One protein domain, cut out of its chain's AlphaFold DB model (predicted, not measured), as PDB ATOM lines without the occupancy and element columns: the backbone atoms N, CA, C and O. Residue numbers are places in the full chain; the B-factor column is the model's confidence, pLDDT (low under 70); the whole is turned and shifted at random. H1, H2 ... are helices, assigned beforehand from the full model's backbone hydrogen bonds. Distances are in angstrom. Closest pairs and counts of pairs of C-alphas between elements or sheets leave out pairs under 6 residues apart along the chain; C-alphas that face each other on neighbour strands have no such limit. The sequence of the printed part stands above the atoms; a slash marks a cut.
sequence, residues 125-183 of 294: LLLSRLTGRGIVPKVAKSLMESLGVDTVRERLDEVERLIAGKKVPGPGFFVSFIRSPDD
ATOM      1  N   LEU A 125      -0.237 -46.962   4.644       77.38
ATOM      2  CA  LEU A 125      -1.336 -47.809   5.068       77.38
ATOM      3  C   LEU A 125      -2.353 -47.011   5.894       77.38
ATOM      4  O   LEU A 125      -3.546 -47.082   5.616       77.38
ATOM      5  N   LEU A 126      -1.919 -46.189   6.851       79.12
ATOM      6  CA  LEU A 126      -2.842 -45.341   7.621       79.12
ATOM      7  C   LEU A 126      -3.522 -44.286   6.739       79.12
ATOM      8  O   LEU A 126      -4.727 -44.057   6.859       79.12
ATOM      9  N   LEU A 127      -2.777 -43.679   5.814       80.69
ATOM     10  CA  LEU A 127      -3.324 -42.740   4.841       80.69
ATOM     11  C   LEU A 127      -4.390 -43.417   3.972       80.69
ATOM     12  O   LEU A 127      -5.482 -42.870   3.820       80.69
ATOM     13  N   SER A 128      -4.112 -44.619   3.455       81.38
ATOM     14  CA  SER A 128      -5.099 -45.368   2.668       81.38
ATOM     15  C   SER A 128      -6.341 -45.712   3.499       81.38
ATOM     16  O   SER A 128      -7.454 -45.465   3.036       81.38
ATOM     17  N   ARG A 129      -6.188 -46.131   4.765       86.88
ATOM     18  CA  ARG A 129      -7.311 -46.366   5.693       86.88
ATOM     19  C   ARG A 129      -8.172 -45.119   5.908       86.88
ATOM     20  O   ARG A 129      -9.390 -45.201   5.772       86.88
ATOM     21  N   LEU A 130      -7.567 -43.961   6.182       83.94
ATOM     22  CA  LEU A 130      -8.290 -42.694   6.371       83.94
ATOM     23  C   LEU A 130      -9.022 -42.265   5.091       83.94
ATOM     24  O   LEU A 130     -10.197 -41.895   5.138       83.94
ATOM     25  N   THR A 131      -8.359 -42.364   3.936       84.75
ATOM     26  CA  THR A 131      -8.981 -42.034   2.642       84.75
ATOM     27  C   THR A 131     -10.105 -42.996   2.262       84.75
ATOM     28  O   THR A 131     -11.121 -42.553   1.733       84.75
ATOM     29  N   GLY A 132     -10.001 -44.278   2.633       82.38
ATOM     30  CA  GLY A 132     -11.072 -45.267   2.487       82.38
ATOM     31  C   GLY A 132     -12.333 -44.936   3.294       82.38
ATOM     32  O   GLY A 132     -13.413 -45.416   2.966       82.38
ATOM     33  N   ARG A 133     -12.232 -44.066   4.311       81.06
ATOM     34  CA  ARG A 133     -13.379 -43.512   5.059       81.06
ATOM     35  C   ARG A 133     -13.909 -42.194   4.487       81.06
ATOM     36  O   ARG A 133     -14.746 -41.549   5.112       81.06
ATOM     37  N   GLY A 134     -13.421 -41.774   3.320       78.69
ATOM     38  CA  GLY A 134     -13.813 -40.524   2.666       78.69
ATOM     39  C   GLY A 134     -13.110 -39.280   3.218       78.69
ATOM     40  O   GLY A 134     -13.523 -38.162   2.910       78.69
ATOM     41  N   ILE A 135     -12.058 -39.437   4.032       85.12
ATOM     42  CA  ILE A 135     -11.252 -38.306   4.508       85.12
ATOM     43  C   ILE A 135     -10.310 -37.869   3.385       85.12
ATOM     44  O   ILE A 135      -9.507 -38.653   2.884       85.12
ATOM     45  N   VAL A 136     -10.380 -36.594   3.003       79.25
ATOM     46  CA  VAL A 136      -9.533 -36.027   1.944       79.25
ATOM     47  C   VAL A 136      -8.048 -36.191   2.313       79.25
ATOM     48  O   VAL A 136      -7.680 -35.857   3.444       79.25
ATOM     49  N   PRO A 137      -7.158 -36.609   1.386       72.62
ATOM     50  CA  PRO A 137      -5.742 -36.852   1.682       72.62
ATOM     51  C   PRO A 137      -5.042 -35.680   2.375       72.62
ATOM     52  O   PRO A 137      -4.252 -35.881   3.289       72.62
ATOM     53  N   LYS A 138      -5.370 -34.437   1.995       69.44
ATOM     54  CA  LYS A 138      -4.847 -33.221   2.640       69.44
ATOM     55  C   LYS A 138      -5.220 -33.138   4.127       69.44
ATOM     56  O   LYS A 138      -4.388 -32.768   4.947       69.44
ATOM     57  N   VAL A 139      -6.456 -33.499   4.474       73.00
ATOM     58  CA  VAL A 139      -6.946 -33.516   5.860       73.00
ATOM     59  C   VAL A 139      -6.312 -34.669   6.631       73.00
ATOM     60  O   VAL A 139      -5.874 -34.465   7.756       73.00
ATOM     61  N   ALA A 140      -6.182 -35.848   6.020       76.00
ATOM     62  CA  ALA A 140      -5.509 -36.994   6.630       76.00
ATOM     63  C   ALA A 140      -4.036 -36.692   6.960       76.00
ATOM     64  O   ALA A 140      -3.597 -36.951   8.078       76.00
ATOM     65  N   LYS A 141      -3.297 -36.073   6.027       72.44
ATOM     66  CA  LYS A 141      -1.922 -35.593   6.253       72.44
ATOM     67  C   LYS A 141      -1.859 -34.586   7.398       72.44
ATOM     68  O   LYS A 141      -1.102 -34.789   8.335       72.44
ATOM     69  N   SER A 142      -2.736 -33.581   7.381       71.69
ATOM     70  CA  SER A 142      -2.816 -32.579   8.450       71.69
ATOM     71  C   SER A 142      -3.133 -33.191   9.822       71.69
ATOM     72  O   SER A 142      -2.573 -32.753  10.824       71.69
ATOM     73  N   LEU A 143      -3.994 -34.211   9.898       72.88
ATOM     74  CA  LEU A 143      -4.277 -34.928  11.147       72.88
ATOM     75  C   LEU A 143      -3.039 -35.677  11.654       72.88
ATOM     76  O   LEU A 143      -2.700 -35.551  12.825       72.88
ATOM     77  N   MET A 144      -2.341 -36.402  10.776       73.25
ATOM     78  CA  MET A 144      -1.116 -37.129  11.133       73.25
ATOM     79  C   MET A 144       0.028 -36.189  11.539       73.25
ATOM     80  O   MET A 144       0.778 -36.507  12.454       73.25
ATOM     81  N   GLU A 145       0.134 -35.018  10.911       65.56
ATOM     82  CA  GLU A 145       1.126 -33.986  11.245       65.56
ATOM     83  C   GLU A 145       0.825 -33.255  12.557       65.56
ATOM     84  O   GLU A 145       1.748 -32.919  13.297       65.56
ATOM     85  N   SER A 146      -0.453 -32.999  12.854       62.69
ATOM     86  CA  SER A 146      -0.863 -32.233  14.041       62.69
ATOM     87  C   SER A 146      -0.976 -33.075  15.310       62.69
ATOM     88  O   SER A 146      -0.671 -32.579  16.391       62.69
ATOM     89  N   LEU A 147      -1.416 -34.331  15.193       66.56
ATOM     90  CA  LEU A 147      -1.679 -35.218  16.332       66.56
ATOM     91  C   LEU A 147      -0.638 -36.339  16.475       66.56
ATOM     92  O   LEU A 147      -0.573 -36.956  17.533       66.56
ATOM     93  N   GLY A 148       0.166 -36.597  15.440       63.19
ATOM     94  CA  GLY A 148       1.084 -37.736  15.373       63.19
ATOM     95  C   GLY A 148       0.440 -38.987  14.762       63.19
ATOM     96  O   GLY A 148      -0.762 -39.229  14.894       63.19
ATOM     97  N   VAL A 149       1.248 -39.803  14.076       70.75
ATOM     98  CA  VAL A 149       0.789 -41.000  13.338       70.75
ATOM     99  C   VAL A 149       0.165 -42.037  14.273       70.75
ATOM    100  O   VAL A 149      -0.917 -42.548  13.985       70.75
ATOM    101  N   ASP A 150       0.810 -42.319  15.407       67.31
ATOM    102  CA  ASP A 150       0.359 -43.353  16.343       67.31
ATOM    103  C   ASP A 150      -0.968 -42.981  17.010       67.31
ATOM    104  O   ASP A 150      -1.895 -43.786  17.037       67.31
ATOM    105  N   THR A 151      -1.122 -41.725  17.438       70.81
ATOM    106  CA  THR A 151      -2.375 -41.232  18.028       70.81
ATOM    107  C   THR A 151      -3.530 -41.264  17.029       70.81
ATOM    108  O   THR A 151      -4.649 -41.633  17.387       70.81
ATOM    109  N   VAL A 152      -3.288 -40.912  15.762       76.12
ATOM    110  CA  VAL A 152      -4.316 -41.021  14.715       76.12
ATOM    111  C   VAL A 152      -4.688 -42.484  14.463       76.12
ATOM    112  O   VAL A 152      -5.875 -42.774  14.311       76.12
ATOM    113  N   ARG A 153      -3.715 -43.405  14.464       79.06
ATOM    114  CA  ARG A 153      -3.953 -44.851  14.316       79.06
ATOM    115  C   ARG A 153      -4.816 -45.394  15.455       79.06
ATOM    116  O   ARG A 153      -5.851 -45.995  15.188       79.06
ATOM    117  N   GLU A 154      -4.447 -45.111  16.700       75.62
ATOM    118  CA  GLU A 154      -5.180 -45.560  17.890       75.62
ATOM    119  C   GLU A 154      -6.624 -45.042  17.912       75.62
ATOM    120  O   GLU A 154      -7.561 -45.808  18.149       75.62
ATOM    121  N   ARG A 155      -6.821 -43.749  17.621       81.00
ATOM    122  CA  ARG A 155      -8.158 -43.131  17.587       81.00
ATOM    123  C   ARG A 155      -9.001 -43.655  16.426       81.00
ATOM    124  O   ARG A 155     -10.212 -43.807  16.579       81.00
ATOM    125  N   LEU A 156      -8.380 -43.959  15.284       82.75
ATOM    126  CA  LEU A 156      -9.055 -44.611  14.164       82.75
ATOM    127  C   LEU A 156      -9.495 -46.037  14.537       82.75
ATOM    128  O   LEU A 156     -10.642 -46.402  14.299       82.75
ATOM    129  N   ASP A 157      -8.633 -46.822  15.184       83.19
ATOM    130  CA  ASP A 157      -8.979 -48.172  15.651       83.19
ATOM    131  C   ASP A 157     -10.082 -48.142  16.731       83.19
ATOM    132  O   ASP A 157     -10.907 -49.055  16.834       83.19
ATOM    133  N   GLU A 158     -10.116 -47.105  17.570       79.81
ATOM    134  CA  GLU A 158     -11.159 -46.895  18.581       79.81
ATOM    135  C   GLU A 158     -12.519 -46.584  17.945       79.81
ATOM    136  O   GLU A 158     -13.506 -47.263  18.246       79.81
ATOM    137  N   VAL A 159     -12.579 -45.614  17.029       80.81
ATOM    138  CA  VAL A 159     -13.842 -45.263  16.364       80.81
ATOM    139  C   VAL A 159     -14.355 -46.412  15.500       80.81
ATOM    140  O   VAL A 159     -15.557 -46.664  15.481       80.81
ATOM    141  N   GLU A 160     -13.462 -47.159  14.845       82.25
ATOM    142  CA  GLU A 160     -13.816 -48.343  14.058       82.25
ATOM    143  C   GLU A 160     -14.437 -49.448  14.920       82.25
ATOM    144  O   GLU A 160     -15.415 -50.066  14.497       82.25
ATOM    145  N   ARG A 161     -13.947 -49.648  16.150       82.75
ATOM    146  CA  ARG A 161     -14.572 -50.557  17.123       82.75
ATOM    147  C   ARG A 161     -15.924 -50.045  17.608       82.75
ATOM    148  O   ARG A 161     -16.851 -50.835  17.751       82.75
ATOM    149  N   LEU A 162     -16.065 -48.740  17.835       79.50
ATOM    150  CA  LEU A 162     -17.302 -48.140  18.349       79.50
ATOM    151  C   LEU A 162     -18.468 -48.237  17.353       79.50
ATOM    152  O   LEU A 162     -19.630 -48.377  17.754       79.50
ATOM    153  N   ILE A 163     -18.157 -48.179  16.057       82.88
ATOM    154  CA  ILE A 163     -19.129 -48.299  14.963       82.88
ATOM    155  C   ILE A 163     -19.261 -49.728  14.424       82.88
ATOM    156  O   ILE A 163     -20.096 -49.959  13.549       82.88
ATOM    157  N   ALA A 164     -18.466 -50.686  14.914       77.44
ATOM    158  CA  ALA A 164     -18.564 -52.080  14.496       77.44
ATOM    159  C   ALA A 164     -19.976 -52.616  14.805       77.44
ATOM    160  O   ALA A 164     -20.410 -52.642  15.955       77.44
ATOM    161  N   GLY A 165     -20.718 -52.994  13.758       67.00
ATOM    162  CA  GLY A 165     -22.114 -53.443  13.864       67.00
ATOM    163  C   GLY A 165     -23.176 -52.331  13.836       67.00
ATOM    164  O   GLY A 165     -24.356 -52.625  14.011       67.00
ATOM    165  N   LYS A 166     -22.796 -51.066  13.598       74.25
ATOM    166  CA  LYS A 166     -23.709 -49.916  13.447       74.25
ATOM    167  C   LYS A 166     -23.576 -49.286  12.055       74.25
ATOM    168  O   LYS A 166     -22.621 -49.545  11.326       74.25
ATOM    169  N   LYS A 167     -24.538 -48.434  11.673       75.94
ATOM    170  CA  LYS A 167     -24.478 -47.669  10.415       75.94
ATOM    171  C   LYS A 167     -23.214 -46.805  10.396       75.94
ATOM    172  O   LYS A 167     -23.000 -46.021  11.317       75.94
ATOM    173  N   VAL A 168     -22.403 -46.941   9.345       74.88
ATOM    174  CA  VAL A 168     -21.146 -46.196   9.200       74.88
ATOM    175  C   VAL A 168     -21.456 -44.694   9.058       74.88
ATOM    176  O   VAL A 168     -22.183 -44.315   8.136       74.88
ATOM    177  N   PRO A 169     -20.955 -43.837   9.967       73.00
ATOM    178  CA  PRO A 169     -21.162 -42.393   9.906       73.00
ATOM    179  C   PRO A 169     -20.295 -41.736   8.819       73.00
ATOM    180  O   PRO A 169     -19.354 -42.333   8.302       73.00
ATOM    181  N   GLY A 170     -20.621 -40.492   8.456       79.25
ATOM    182  CA  GLY A 170     -19.905 -39.751   7.411       79.25
ATOM    183  C   GLY A 170     -18.466 -39.351   7.793       79.25
ATOM    184  O   GLY A 170     -18.105 -39.367   8.971       79.25
ATOM    185  N   PRO A 171     -17.645 -38.907   6.823       76.06
ATOM    186  CA  PRO A 171     -16.223 -38.595   7.027       76.06
ATOM    187  C   PRO A 171     -15.969 -37.510   8.086       76.06
ATOM    188  O   PRO A 171     -14.975 -37.569   8.807       76.06
ATOM    189  N   GLY A 172     -16.886 -36.546   8.233       74.12
ATOM    190  CA  GLY A 172     -16.791 -35.497   9.255       74.12
ATOM    191  C   GLY A 172     -16.810 -36.034  10.689       74.12
ATOM    192  O   GLY A 172     -16.143 -35.475  11.556       74.12
ATOM    193  N   PHE A 173     -17.492 -37.157  10.930       81.44
ATOM    194  CA  PHE A 173     -17.508 -37.808  12.239       81.44
ATOM    195  C   PHE A 173     -16.140 -38.393  12.596       81.44
ATOM    196  O   PHE A 173     -15.657 -38.164  13.698       81.44
ATOM    197  N   PHE A 174     -15.482 -39.082  11.657       81.31
ATOM    198  CA  PHE A 174     -14.138 -39.622  11.885       81.31
ATOM    199  C   PHE A 174     -13.134 -38.510  12.190       81.31
ATOM    200  O   PHE A 174     -12.350 -38.631  13.123       81.31
ATOM    201  N   VAL A 175     -13.186 -37.399  11.447       77.56
ATOM    202  CA  VAL A 175     -12.311 -36.243  11.701       77.56
ATOM    203  C   VAL A 175     -12.586 -35.632  13.077       77.56
ATOM    204  O   VAL A 175     -11.636 -35.310  13.790       77.56
ATOM    205  N   SER A 176     -13.858 -35.495  13.461       76.12
ATOM    206  CA  SER A 176     -14.253 -34.974  14.775       76.12
ATOM    207  C   SER A 176     -13.774 -35.881  15.908       76.12
ATOM    208  O   SER A 176     -13.090 -35.418  16.816       76.12
ATOM    209  N   PHE A 177     -14.020 -37.189  15.802       81.19
ATOM    210  CA  PHE A 177     -13.598 -38.179  16.791       81.19
ATOM    211  C   PHE A 177     -12.071 -38.244  16.923       81.19
ATOM    212  O   PHE A 177     -11.536 -38.292  18.027       81.19
ATOM    213  N   ILE A 178     -11.340 -38.203  15.803       78.50
ATOM    214  CA  ILE A 178      -9.871 -38.211  15.824       78.50
ATOM    215  C   ILE A 178      -9.325 -36.940  16.481       78.50
ATOM    216  O   ILE A 178      -8.269 -37.008  17.104       78.50
ATOM    217  N   ARG A 179     -10.003 -35.791  16.387       77.12
ATOM    218  CA  ARG A 179      -9.568 -34.546  17.047       77.12
ATOM    219  C   ARG A 179      -9.928 -34.519  18.530       77.12
ATOM    220  O   ARG A 179      -9.050 -34.258  19.350       77.12
ATOM    221  N   SER A 180     -11.167 -34.866  18.849       76.06
ATOM    222  CA  SER A 180     -11.740 -34.783  20.192       76.06
ATOM    223  C   SER A 180     -12.438 -36.097  20.555       76.06
ATOM    224  O   SER A 180     -13.662 -36.177  20.506       76.06
ATOM    225  N   PRO A 181     -11.691 -37.159  20.904       71.19
ATOM    226  CA  PRO A 181     -12.294 -38.448  21.245       71.19
ATOM    227  C   PRO A 181     -13.090 -38.391  22.555       71.19
ATOM    228  O   PRO A 181     -14.048 -39.141  22.716       71.19
ATOM    229  N   ASP A 182     -12.727 -37.490  23.473       69.94
ATOM    230  CA  ASP A 182     -13.365 -37.374  24.788       69.94
ATOM    231  C   ASP A 182     -14.828 -36.907  24.701       69.94
ATOM    232  O   ASP A 182     -15.645 -37.346  25.504       69.94
ATOM    233  N   ASP A 183     -15.192 -36.143  23.663       67.94
ATOM    234  CA  ASP A 183     -16.581 -35.733  23.392       67.94
ATOM    235  C   ASP A 183     -17.492 -36.931  23.052       67.94
ATOM    236  O   ASP A 183     -18.720 -36.841  23.114       67.94
TER     237      ASP A 183
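What this domain is: This is residues 125 to 183 of the 294 residues of an uncharacterized protein of Deinococcus sp. UR1 (UniProt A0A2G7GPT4). A small compact cluster of four helices: the longest, H3, crosses H4 and makes a corner with the last residues of H2, while H2 and H4 run loosely side by side and short H1 lies across near where they begin. Residues 161 to 167, of which 161 to 162 belong to H3, stick out from the rest. The printed part has 59 residues with four named helices in the order H1, H2, H3, H4, no named strand, and is all helix. The radius of gyration of the C-alphas is 10.5 A, and the spans are 30 by 22 by 18 A.

How they stand to each other: Begin with H3, residues 149 to 162, which touches H4, residues 171 to 179; their closest C-alphas, of Arg 155 and Ile 178, are 5.5 A apart. These two run opposite ways at a steep tilt of 59 degrees. H4 and H2, residues 137 to 147, only just touch, with 3 pairs of C-alphas within 8 A, the closest those of Leu 143 and Arg 179 at 7.9 A; they run the same way at a shallow tilt of 14 degrees. H2 and H3 are close but not clearly touching, with C-alphas of Met 144 and Val 152 closest at 6.2 A. H1, residues 125 to 132, touches H2 at Thr 131 and Pro 137, their closest C-alphas, 6.2 A apart. In H1, H2, H3 and H4 every O i to N i+4 pair is within hydrogen-bond range.

Where its parts are: Find C-alpha 149 at (0.789, -41.000, 13.338); from there H3 runs 20.1 A to C-alpha 162. Look for H1 at C-alpha 125, (-1.336, -47.809, 5.068), with a length of 10.4 A. H2 measures 15.3 A, and H4 measures 12.7 A, ending at C-alpha 179, (-9.568, -34.546, 17.047).

The domain as a whole: The two C-alphas farthest apart, of Glu 145 and Gly 165, are 30.4 A apart. The printed part has no cut and no long link. Mean pLDDT of the printed part is 76.4, with residues 138, 145 to 148, 150, 165 and 182 to 183 under 70.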